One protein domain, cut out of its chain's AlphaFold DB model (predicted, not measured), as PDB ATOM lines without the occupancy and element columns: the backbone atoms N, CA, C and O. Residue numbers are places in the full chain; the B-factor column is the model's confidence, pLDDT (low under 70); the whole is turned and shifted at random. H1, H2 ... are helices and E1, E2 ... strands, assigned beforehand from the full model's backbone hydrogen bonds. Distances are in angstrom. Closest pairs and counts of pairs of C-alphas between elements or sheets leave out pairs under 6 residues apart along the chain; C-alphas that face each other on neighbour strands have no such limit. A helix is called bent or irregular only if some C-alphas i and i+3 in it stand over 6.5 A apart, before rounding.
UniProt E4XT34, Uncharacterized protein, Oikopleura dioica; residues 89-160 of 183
ATOM      1  N   VAL A  89     -15.736  12.251 -28.939       82.94
ATOM      2  CA  VAL A  89     -16.086  12.569 -30.321       82.94
ATOM      3  C   VAL A  89     -16.212  11.290 -31.133       82.94
ATOM      4  O   VAL A  89     -15.567  10.281 -30.839       82.94
ATOM      5  N   ARG A  90     -17.058  11.343 -32.159       82.44
ATOM      6  CA  ARG A  90     -17.203  10.287 -33.159       82.44
ATOM      7  C   ARG A  90     -16.413  10.673 -34.401       82.44
ATOM      8  O   ARG A  90     -16.379  11.851 -34.758       82.44
ATOM      9  N   CYS A  91     -15.795   9.695 -35.052       82.50
ATOM     10  CA  CYS A  91     -15.155   9.920 -36.342       82.50
ATOM     11  C   CYS A  91     -16.165  10.468 -37.372       82.50
ATOM     12  O   CYS A  91     -17.336  10.090 -37.365       82.50
ATOM     13  N   ILE A  92     -15.710  11.380 -38.239       82.31
ATOM     14  CA  ILE A  92     -16.549  11.990 -39.284       82.31
ATOM     15  C   ILE A  92     -16.809  11.038 -40.458       82.31
ATOM     16  O   ILE A  92     -17.748  11.241 -41.225       82.31
ATOM     17  N   GLU A  93     -15.964  10.018 -40.608       82.25
ATOM     18  CA  GLU A  93     -16.044   9.102 -41.736       82.25
ATOM     19  C   GLU A  93     -17.235   8.165 -41.605       82.25
ATOM     20  O   GLU A  93     -17.426   7.532 -40.569       82.25
ATOM     21  N   LYS A  94     -18.024   8.056 -42.679       76.62
ATOM     22  CA  LYS A  94     -19.298   7.314 -42.681       76.62
ATOM     23  C   LYS A  94     -19.117   5.847 -42.300       76.62
ATOM     24  O   LYS A  94     -19.946   5.291 -41.583       76.62
ATOM     25  N   ASP A  95     -18.007   5.266 -42.738       76.62
ATOM     26  CA  ASP A  95     -17.673   3.866 -42.491       76.62
ATOM     27  C   ASP A  95     -16.997   3.659 -41.129       76.62
ATOM     28  O   ASP A  95     -16.803   2.528 -40.700       76.62
ATOM     29  N   CYS A  96     -16.655   4.734 -40.408       78.00
ATOM     30  CA  CYS A  96     -15.982   4.663 -39.120       78.00
ATOM     31  C   CYS A  96     -16.894   5.135 -37.979       78.00
ATOM     32  O   CYS A  96     -17.031   6.321 -37.701       78.00
ATOM     33  N   GLN A  97     -17.464   4.189 -37.233       81.44
ATOM     34  CA  GLN A  97     -18.334   4.487 -36.084       81.44
ATOM     35  C   GLN A  97     -17.578   4.622 -34.750       81.44
ATOM     36  O   GLN A  97     -18.178   4.571 -33.678       81.44
ATOM     37  N   MET A  98     -16.252   4.769 -34.790       79.38
ATOM     38  CA  MET A  98     -15.433   4.765 -33.582       79.38
ATOM     39  C   MET A  98     -15.648   6.043 -32.759       79.38
ATOM     40  O   MET A  98     -15.572   7.158 -33.279       79.38
ATOM     41  N   GLU A  99     -15.872   5.866 -31.455       83.50
ATOM     42  CA  GLU A  99     -15.921   6.948 -30.472       83.50
ATOM     43  C   GLU A  99     -14.627   6.978 -29.657       83.50
ATOM     44  O   GLU A  99     -14.176   5.959 -29.133       83.50
ATOM     45  N   MET A 100     -14.033   8.158 -29.523       82.19
ATOM     46  CA  MET A 100     -12.741   8.361 -28.863       82.19
ATOM     47  C   MET A 100     -12.700   9.701 -28.138       82.19
ATOM     48  O   MET A 100     -13.626  10.503 -28.249       82.19
ATOM     49  N   LYS A 101     -11.635   9.953 -27.377       84.38
ATOM     50  CA  LYS A 101     -11.387  11.289 -26.829       84.38
ATOM     51  C   LYS A 101     -10.876  12.209 -27.930       84.38
ATOM     52  O   LYS A 101     -10.147  11.754 -28.807       84.38
ATOM     53  N   TYR A 102     -11.191  13.497 -27.851       83.38
ATOM     54  CA  TYR A 102     -10.740  14.487 -28.829       83.38
ATOM     55  C   TYR A 102      -9.219  14.467 -29.020       83.38
ATOM     56  O   TYR A 102      -8.732  14.498 -30.145       83.38
ATOM     57  N   LYS A 103      -8.463  14.319 -27.925       84.25
ATOM     58  CA  LYS A 103      -6.997  14.223 -27.957       84.25
ATOM     59  C   LYS A 103      -6.471  13.084 -28.845       84.25
ATOM     60  O   LYS A 103      -5.381  13.198 -29.396       84.25
ATOM     61  N   ASP A 104      -7.234  12.002 -28.979       84.94
ATOM     62  CA  ASP A 104      -6.836  10.804 -29.724       84.94
ATOM     63  C   ASP A 104      -7.322  10.828 -31.186       84.94
ATOM     64  O   ASP A 104      -7.013   9.911 -31.949       84.94
ATOM     65  N   LEU A 105      -8.063  11.867 -31.596       84.00
ATOM     66  CA  LEU A 105      -8.670  11.974 -32.926       84.00
ATOM     67  C   LEU A 105      -7.620  11.992 -34.048       84.00
ATOM     68  O   LEU A 105      -7.745  11.253 -35.026       84.00
ATOM     69  N   ASP A 106      -6.547  12.766 -33.874       85.06
ATOM     70  CA  ASP A 106      -5.452  12.846 -34.850       85.06
ATOM     71  C   ASP A 106      -4.726  11.508 -35.011       85.06
ATOM     72  O   ASP A 106      -4.379  11.104 -36.123       85.06
ATOM     73  N   LEU A 107      -4.503  10.800 -33.900       87.50
ATOM     74  CA  LEU A 107      -3.881   9.477 -33.919       87.50
ATOM     75  C   LEU A 107      -4.793   8.471 -34.627       87.50
ATOM     76  O   LEU A 107      -4.337   7.677 -35.448       87.50
ATOM     77  N   HIS A 108      -6.095   8.535 -34.354       86.44
ATOM     78  CA  HIS A 108      -7.071   7.698 -35.029       86.44
ATOM     79  C   HIS A 108      -7.055   7.909 -36.547       86.44
ATOM     80  O   HIS A 108      -6.965   6.929 -37.282       86.44
ATOM     81  N   TRP A 109      -7.067   9.152 -37.037       82.50
ATOM     82  CA  TRP A 109      -7.017   9.438 -38.480       82.50
ATOM     83  C   TRP A 109      -5.744   8.955 -39.174       82.50
ATOM     84  O   TRP A 109      -5.780   8.647 -40.373       82.50
ATOM     85  N   LYS A 110      -4.635   8.879 -38.436       82.69
ATOM     86  CA  LYS A 110      -3.346   8.411 -38.951       82.69
ATOM     87  C   LYS A 110      -3.220   6.896 -38.986       82.69
ATOM     88  O   LYS A 110      -2.645   6.389 -39.938       82.69
ATOM     89  N   GLU A 111      -3.735   6.196 -37.977       82.69
ATOM     90  CA  GLU A 111      -3.365   4.787 -37.758       82.69
ATOM     91  C   GLU A 111      -4.549   3.830 -37.593       82.69
ATOM     92  O   GLU A 111      -4.404   2.633 -37.814       82.69
ATOM     93  N   LYS A 112      -5.721   4.310 -37.162       82.06
ATOM     94  CA  LYS A 112      -6.820   3.432 -36.702       82.06
ATOM     95  C   LYS A 112      -8.142   3.664 -37.424       82.06
ATOM     96  O   LYS A 112      -9.139   3.015 -37.108       82.06
ATOM     97  N   CYS A 113      -8.185   4.617 -38.345       84.50
ATOM     98  CA  CYS A 113      -9.394   4.956 -39.071       84.50
ATOM     99  C   CYS A 113      -9.736   3.867 -40.090       84.50
ATOM    100  O   CYS A 113      -8.861   3.297 -40.731       84.50
ATOM    101  N   GLN A 114     -11.026   3.598 -40.267       82.69
ATOM    102  CA  GLN A 114     -11.494   2.638 -41.273       82.69
ATOM    103  C   GLN A 114     -11.596   3.256 -42.675       82.69
ATOM    104  O   GLN A 114     -12.027   2.584 -43.609       82.69
ATOM    105  N   ARG A 115     -11.200   4.528 -42.830       81.81
ATOM    106  CA  ARG A 115     -11.213   5.231 -44.115       81.81
ATOM    107  C   ARG A 115     -10.324   4.534 -45.135       81.81
ATOM    108  O   ARG A 115      -9.238   4.059 -44.794       81.81
ATOM    109  N   LEU A 116     -10.776   4.540 -46.381       81.69
ATOM    110  CA  LEU A 116     -10.008   4.053 -47.517       81.69
ATOM    111  C   LEU A 116      -8.978   5.106 -47.930       81.69
ATOM    112  O   LEU A 116      -9.303   6.275 -48.135       81.69
ATOM    113  N   ILE A 117      -7.730   4.677 -48.049       82.00
ATOM    114  CA  ILE A 117      -6.622   5.458 -48.586       82.00
ATOM    115  C   ILE A 117      -6.027   4.730 -49.784       82.00
ATOM    116  O   ILE A 117      -5.953   3.501 -49.820       82.00
ATOM    117  N   LYS A 118      -5.588   5.504 -50.776       83.50
ATOM    118  CA  LYS A 118      -4.843   4.980 -51.920       83.50
ATOM    119  C   LYS A 118      -3.373   4.897 -51.559       83.50
ATOM    120  O   LYS A 118      -2.803   5.866 -51.064       83.50
ATOM    121  N   CYS A 119      -2.758   3.752 -51.824       80.94
ATOM    122  CA  CYS A 119      -1.314   3.629 -51.733       80.94
ATOM    123  C   CYS A 119      -0.664   4.535 -52.785       80.94
ATOM    124  O   CYS A 119      -0.960   4.413 -53.970       80.94
ATOM    125  N   GLU A 120       0.250   5.407 -52.363       79.06
ATOM    126  CA  GLU A 120       0.973   6.316 -53.264       79.06
ATOM    127  C   GLU A 120       1.865   5.584 -54.279       79.06
ATOM    128  O   GLU A 120       2.227   6.154 -55.303       79.06
ATOM    129  N   TYR A 121       2.213   4.327 -53.999       80.81
ATOM    130  CA  TYR A 121       3.079   3.517 -54.847       80.81
ATOM    131  C   TYR A 121       2.253   2.645 -55.798       80.81
ATOM    132  O   TYR A 121       2.240   2.897 -56.998       80.81
ATOM    133  N   CYS A 122       1.469   1.704 -55.261       80.56
ATOM    134  CA  CYS A 122       0.756   0.718 -56.079       80.56
ATOM    135  C   CYS A 122      -0.689   1.102 -56.426       80.56
ATOM    136  O   CYS A 122      -1.417   0.295 -57.000       80.56
ATOM    137  N   SER A 123      -1.143   2.301 -56.039       79.44
ATOM    138  CA  SER A 123      -2.508   2.806 -56.270       79.44
ATOM    139  C   SER A 123      -3.651   1.943 -55.706       79.44
ATOM    140  O   SER A 123      -4.817   2.239 -55.963       79.44
ATOM    141  N   SER A 124      -3.351   0.904 -54.916       80.31
ATOM    142  CA  SER A 124      -4.370   0.056 -54.289       80.31
ATOM    143  C   SER A 124      -5.093   0.784 -53.155       80.31
ATOM    144  O   SER A 124      -4.485   1.543 -52.395       80.31
ATOM    145  N   GLU A 125      -6.400   0.557 -53.044       82.00
ATOM    146  CA  GLU A 125      -7.238   1.105 -51.977       82.00
ATOM    147  C   GLU A 125      -7.206   0.169 -50.768       82.00
ATOM    148  O   GLU A 125      -7.565  -1.001 -50.869       82.00
ATOM    149  N   ASN A 126      -6.760   0.680 -49.622       80.94
ATOM    150  CA  ASN A 126      -6.690  -0.070 -48.367       80.94
ATOM    151  C   ASN A 126      -7.261   0.783 -47.235       80.94
ATOM    152  O   ASN A 126      -7.266   2.012 -47.326       80.94
ATOM    153  N   ARG A 127      -7.724   0.162 -46.149       75.75
ATOM    154  CA  ARG A 127      -8.115   0.931 -44.964       75.75
ATOM    155  C   ARG A 127      -6.866   1.401 -44.227       75.75
ATOM    156  O   ARG A 127      -5.864   0.696 -44.203       75.75
ATOM    157  N   VAL A 128      -6.931   2.562 -43.576       77.94
ATOM    158  CA  VAL A 128      -5.807   3.068 -42.760       77.94
ATOM    159  C   VAL A 128      -5.445   2.109 -41.625       77.94
ATOM    160  O   VAL A 128      -4.275   1.966 -41.295       77.94
ATOM    161  N   CYS A 129      -6.439   1.437 -41.046       71.62
ATOM    162  CA  CYS A 129      -6.222   0.423 -40.018       71.62
ATOM    163  C   CYS A 129      -5.563  -0.869 -40.528       71.62
ATOM    164  O   CYS A 129      -5.128  -1.676 -39.707       71.62
ATOM    165  N   ASP A 130      -5.495  -1.077 -41.844       77.75
ATOM    166  CA  ASP A 130      -4.954  -2.298 -42.427       77.75
ATOM    167  C   ASP A 130      -3.478  -2.078 -42.774       77.75
ATOM    168  O   ASP A 130      -3.104  -1.127 -43.465       77.75
ATOM    169  N   SER A 131      -2.603  -2.974 -42.317       68.50
ATOM    170  CA  SER A 131      -1.192  -2.933 -42.694       68.50
ATOM    171  C   SER A 131      -1.033  -3.363 -44.155       68.50
ATOM    172  O   SER A 131      -0.946  -4.554 -44.456       68.50
ATOM    173  N   HIS A 132      -0.996  -2.393 -45.068       75.19
ATOM    174  CA  HIS A 132      -0.741  -2.637 -46.485       75.19
ATOM    175  C   HIS A 132       0.752  -2.908 -46.751       75.19
ATOM    176  O   HIS A 132       1.596  -2.017 -46.630       75.19
ATOM    177  N   ALA A 133       1.085  -4.132 -47.163       74.38
ATOM    178  CA  ALA A 133       2.433  -4.503 -47.590       74.38
ATOM    179  C   ALA A 133       2.640  -4.180 -49.083       74.38
ATOM    180  O   ALA A 133       2.330  -4.988 -49.958       74.38
ATOM    181  N   CYS A 134       3.180  -2.995 -49.379       78.38
ATOM    182  CA  CYS A 134       3.473  -2.568 -50.748       78.38
ATOM    183  C   CYS A 134       4.904  -2.942 -51.171       78.38
ATOM    184  O   CYS A 134       5.881  -2.395 -50.649       78.38
ATOM    185  N   THR A 135       5.043  -3.814 -52.170       78.38
ATOM    186  CA  THR A 135       6.348  -4.176 -52.757       78.38
ATOM    187  C   THR A 135       7.037  -2.983 -53.424       78.38
ATOM    188  O   THR A 135       8.255  -2.836 -53.333       78.38
ATOM    189  N   GLU A 136       6.278  -2.080 -54.044       76.69
ATOM    190  CA  GLU A 136       6.817  -0.870 -54.674       76.69
ATOM    191  C   GLU A 136       7.308   0.157 -53.646       76.69
ATOM    192  O   GLU A 136       8.373   0.745 -53.838       76.69
ATOM    193  N   SER A 137       6.613   0.301 -52.511       77.00
ATOM    194  CA  SER A 137       7.095   1.099 -51.374       77.00
ATOM    195  C   SER A 137       8.406   0.545 -50.816       77.00
ATOM    196  O   SER A 137       9.314   1.313 -50.493       77.00
ATOM    197  N   LEU A 138       8.527  -0.784 -50.711       75.75
ATOM    198  CA  LEU A 138       9.753  -1.441 -50.256       75.75
ATOM    199  C   LEU A 138      10.907  -1.181 -51.235       75.75
ATOM    200  O   LEU A 138      11.993  -0.775 -50.825       75.75
ATOM    201  N   ASN A 139      10.655  -1.322 -52.537       78.00
ATOM    202  CA  ASN A 139      11.638  -1.030 -53.579       78.00
ATOM    203  C   ASN A 139      12.069   0.446 -53.574       78.00
ATOM    204  O   ASN A 139      13.251   0.743 -53.754       78.00
ATOM    205  N   ALA A 140      11.146   1.379 -53.326       73.38
ATOM    206  CA  ALA A 140      11.460   2.798 -53.179       73.38
ATOM    207  C   ALA A 140      12.335   3.077 -51.940       73.38
ATOM    208  O   ALA A 140      13.294   3.847 -52.030       73.38
ATOM    209  N   ALA A 141      12.063   2.423 -50.808       75.12
ATOM    210  CA  ALA A 141      12.885   2.528 -49.601       75.12
ATOM    211  C   ALA A 141      14.304   1.973 -49.819       75.12
ATOM    212  O   ALA A 141      15.285   2.613 -49.438       75.12
ATOM    213  N   ILE A 142      14.430   0.832 -50.506       76.69
ATOM    214  CA  ILE A 142      15.728   0.247 -50.878       76.69
ATOM    215  C   ILE A 142      16.524   1.216 -51.763       76.69
ATOM    216  O   ILE A 142      17.712   1.429 -51.520       76.69
ATOM    217  N   ARG A 143      15.880   1.855 -52.753       75.62
ATOM    218  CA  ARG A 143      16.534   2.863 -53.608       75.62
ATOM    219  C   ARG A 143      17.049   4.053 -52.799       75.62
ATOM    220  O   ARG A 143      18.196   4.438 -52.990       75.62
ATOM    221  N   LYS A 144      16.246   4.603 -51.879       76.25
ATOM    222  CA  LYS A 144      16.670   5.717 -51.008       76.25
ATOM    223  C   LYS A 144      17.861   5.342 -50.127       76.25
ATOM    224  O   LYS A 144      18.824   6.097 -50.061       76.25
ATOM    225  N   ASN A 145      17.830   4.164 -49.506       76.38
ATOM    226  CA  ASN A 145      18.946   3.694 -48.682       76.38
ATOM    227  C   ASN A 145      20.222   3.494 -49.502       76.38
ATOM    228  O   ASN A 145      21.307   3.812 -49.026       76.38
ATOM    229  N   LYS A 146      20.104   3.011 -50.744       79.75
ATOM    230  CA  LYS A 146      21.253   2.887 -51.642       79.75
ATOM    231  C   LYS A 146      21.880   4.251 -51.952       79.75
ATOM    232  O   LYS A 146      23.095   4.367 -51.856       79.75
ATOM    233  N   VAL A 147      21.066   5.272 -52.236       77.56
ATOM    234  CA  VAL A 147      21.549   6.649 -52.459       77.56
ATOM    235  C   VAL A 147      22.301   7.178 -51.236       77.56
ATOM    236  O   VAL A 147      23.419   7.648 -51.390       77.56
ATOM    237  N   LEU A 148      21.753   7.017 -50.026       72.62
ATOM    238  CA  LEU A 148      22.416   7.458 -48.789       72.62
ATOM    239  C   LEU A 148      23.769   6.767 -48.560       72.62
ATOM    240  O   LEU A 148      24.733   7.398 -48.136       72.62
ATOM    241  N   ILE A 149      23.853   5.464 -48.842       75.75
ATOM    242  CA  ILE A 149      25.108   4.707 -48.728       75.75
ATOM    243  C   ILE A 149      26.127   5.192 -49.765       75.75
ATOM    244  O   ILE A 149      27.318   5.274 -49.464       75.75
ATOM    245  N   ASP A 150      25.679   5.489 -50.982       74.56
ATOM    246  CA  ASP A 150      26.552   5.962 -52.052       74.56
ATOM    247  C   ASP A 150      27.049   7.398 -51.774       74.56
ATOM    248  O   ASP A 150      28.235   7.664 -51.958       74.56
ATOM    249  N   GLU A 151      26.215   8.284 -51.215       74.81
ATOM    250  CA  GLU A 151      26.619   9.620 -50.736       74.81
ATOM    251  C   GLU A 151      27.685   9.536 -49.630       74.81
ATOM    252  O   GLU A 151      28.723  10.193 -49.718       74.81
ATOM    253  N   GLN A 152      27.494   8.659 -48.638       75.25
ATOM    254  CA  GLN A 152      28.477   8.446 -47.564       75.25
ATOM    255  C   GLN A 152      29.820   7.907 -48.078       75.25
ATOM    256  O   GLN A 152      30.875   8.206 -47.512       75.25
ATOM    257  N   LYS A 153      29.811   7.095 -49.144       76.06
ATOM    258  CA  LYS A 153      31.048   6.615 -49.781       76.06
ATOM    259  C   LYS A 153      31.779   7.734 -50.511       76.06
ATOM    260  O   LYS A 153      32.996   7.813 -50.385       76.06
ATOM    261  N   ILE A 154      31.055   8.595 -51.230       74.06
ATOM    262  CA  ILE A 154      31.643   9.753 -51.916       74.06
ATOM    263  C   ILE A 154      32.312  10.681 -50.899       74.06
ATOM    264  O   ILE A 154      33.473  11.040 -51.080       74.06
ATOM    265  N   GLU A 155      31.630  10.993 -49.794       72.88
ATOM    266  CA  GLU A 155      32.173  11.842 -48.727       72.88
ATOM    267  C   GLU A 155      33.447  11.235 -48.109       72.88
ATOM    268  O   GLU A 155      34.457  11.919 -47.926       72.88
ATOM    269  N   LYS A 156      33.454   9.919 -47.866       76.44
ATOM    270  CA  LYS A 156      34.641   9.208 -47.376       76.44
ATOM    271  C   LYS A 156      35.803   9.239 -48.375       76.44
ATOM    272  O   LYS A 156      36.944   9.464 -47.972       76.44
ATOM    273  N   ASP A 157      35.528   9.033 -49.660       72.38
ATOM    274  CA  ASP A 157      36.544   9.053 -50.716       72.38
ATOM    275  C   ASP A 157      37.139  10.459 -50.915       72.38
ATOM    276  O   ASP A 157      38.328  10.594 -51.224       72.38
ATOM    277  N   GLU A 158      36.351  11.519 -50.718       74.69
ATOM    278  CA  GLU A 158      36.833  12.905 -50.713       74.69
ATOM    279  C   GLU A 158      37.754  13.187 -49.519       74.69
ATOM    280  O   GLU A 158      38.856  13.715 -49.706       74.69
ATOM    281  N   VAL A 159      37.367  12.767 -48.310       71.69
ATOM    282  CA  VAL A 159      38.208  12.892 -47.106       71.69
ATOM    283  C   VAL A 159      39.528  12.132 -47.269       71.69
ATOM    284  O   VAL A 159      40.600  12.670 -46.971       71.69
ATOM    285  N   ASP A 160      39.489  10.914 -47.809       70.81
ATOM    286  CA  ASP A 160      40.684  10.106 -48.063       70.81
ATOM    287  C   ASP A 160      41.616  10.749 -49.102       70.81
ATOM    288  O   ASP A 160      42.843  10.670 -48.964       70.81
TER     289      ASP A 160
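AT A GLANCE: This is residues 89 to 160 of the 183 residues of an uncharacterized protein of Oikopleura dioica (UniProt E4XT34). A long helical arm, residues 141 to 160 of H2, sticks out from a small elongated body. The body holds the short E2-E3 hairpin, the short helix H1, and a loop at the end far from H2 whose return includes E1. The printed part has 72 residues, with three named strands and two named helices in the order E1, H1, E2, E3, H2; the two-strand sheet, E2 - E3, is antiparallel and the class is mostly helix. The whole is extended, with a radius of gyration of the C-alphas of 19.2 A and spans of 60 by 28 by 13 A.

HOW THE PARTS SIT: E2, residues 116 to 118, and E3, residues 125 to 127, form an antiparallel hairpin, with 137 degrees between their directions. C-alphas 116 and 127 face each other at 4.5 A; N 117 and O 126 are within hydrogen-bond range at 2.8 A. H1, residues 102 to 112, is apart from E3. E1, residues 99 to 101, meets H1 only through their tight link and pairs with no named strand; residues 89 to 90 pair antiparallel with its residues 99 to 100. H2, residues 135 to 160, is apart from E1, H1 and E2. Every O i to N i+4 pair is within hydrogen-bond range in H2, against 5 of 7 in H1.

IN THESE COORDINATES: E2 begins at C-alpha 116, (-10.008, 4.053, -47.517). H2 measures 37.5 A and ends at C-alpha 160, (40.684, 10.106, -48.063). H1 measures 14.1 A and is irregular, with C-alphas 103 and 106 at 7.2 A. E1, E2 and E3 measure 7.3 A, 6.9 A and 7.1 A.

THE WHOLE: The C-alphas farthest apart, of Gln 97 and Asp 160, are 60.5 A apart. Without residues 141 to 160, the body spans 38 by 20 by 13 A. The printed part has no cut and no long link between named elements. Mean pLDDT of the printed part is 78.9; residue 131 is under 70.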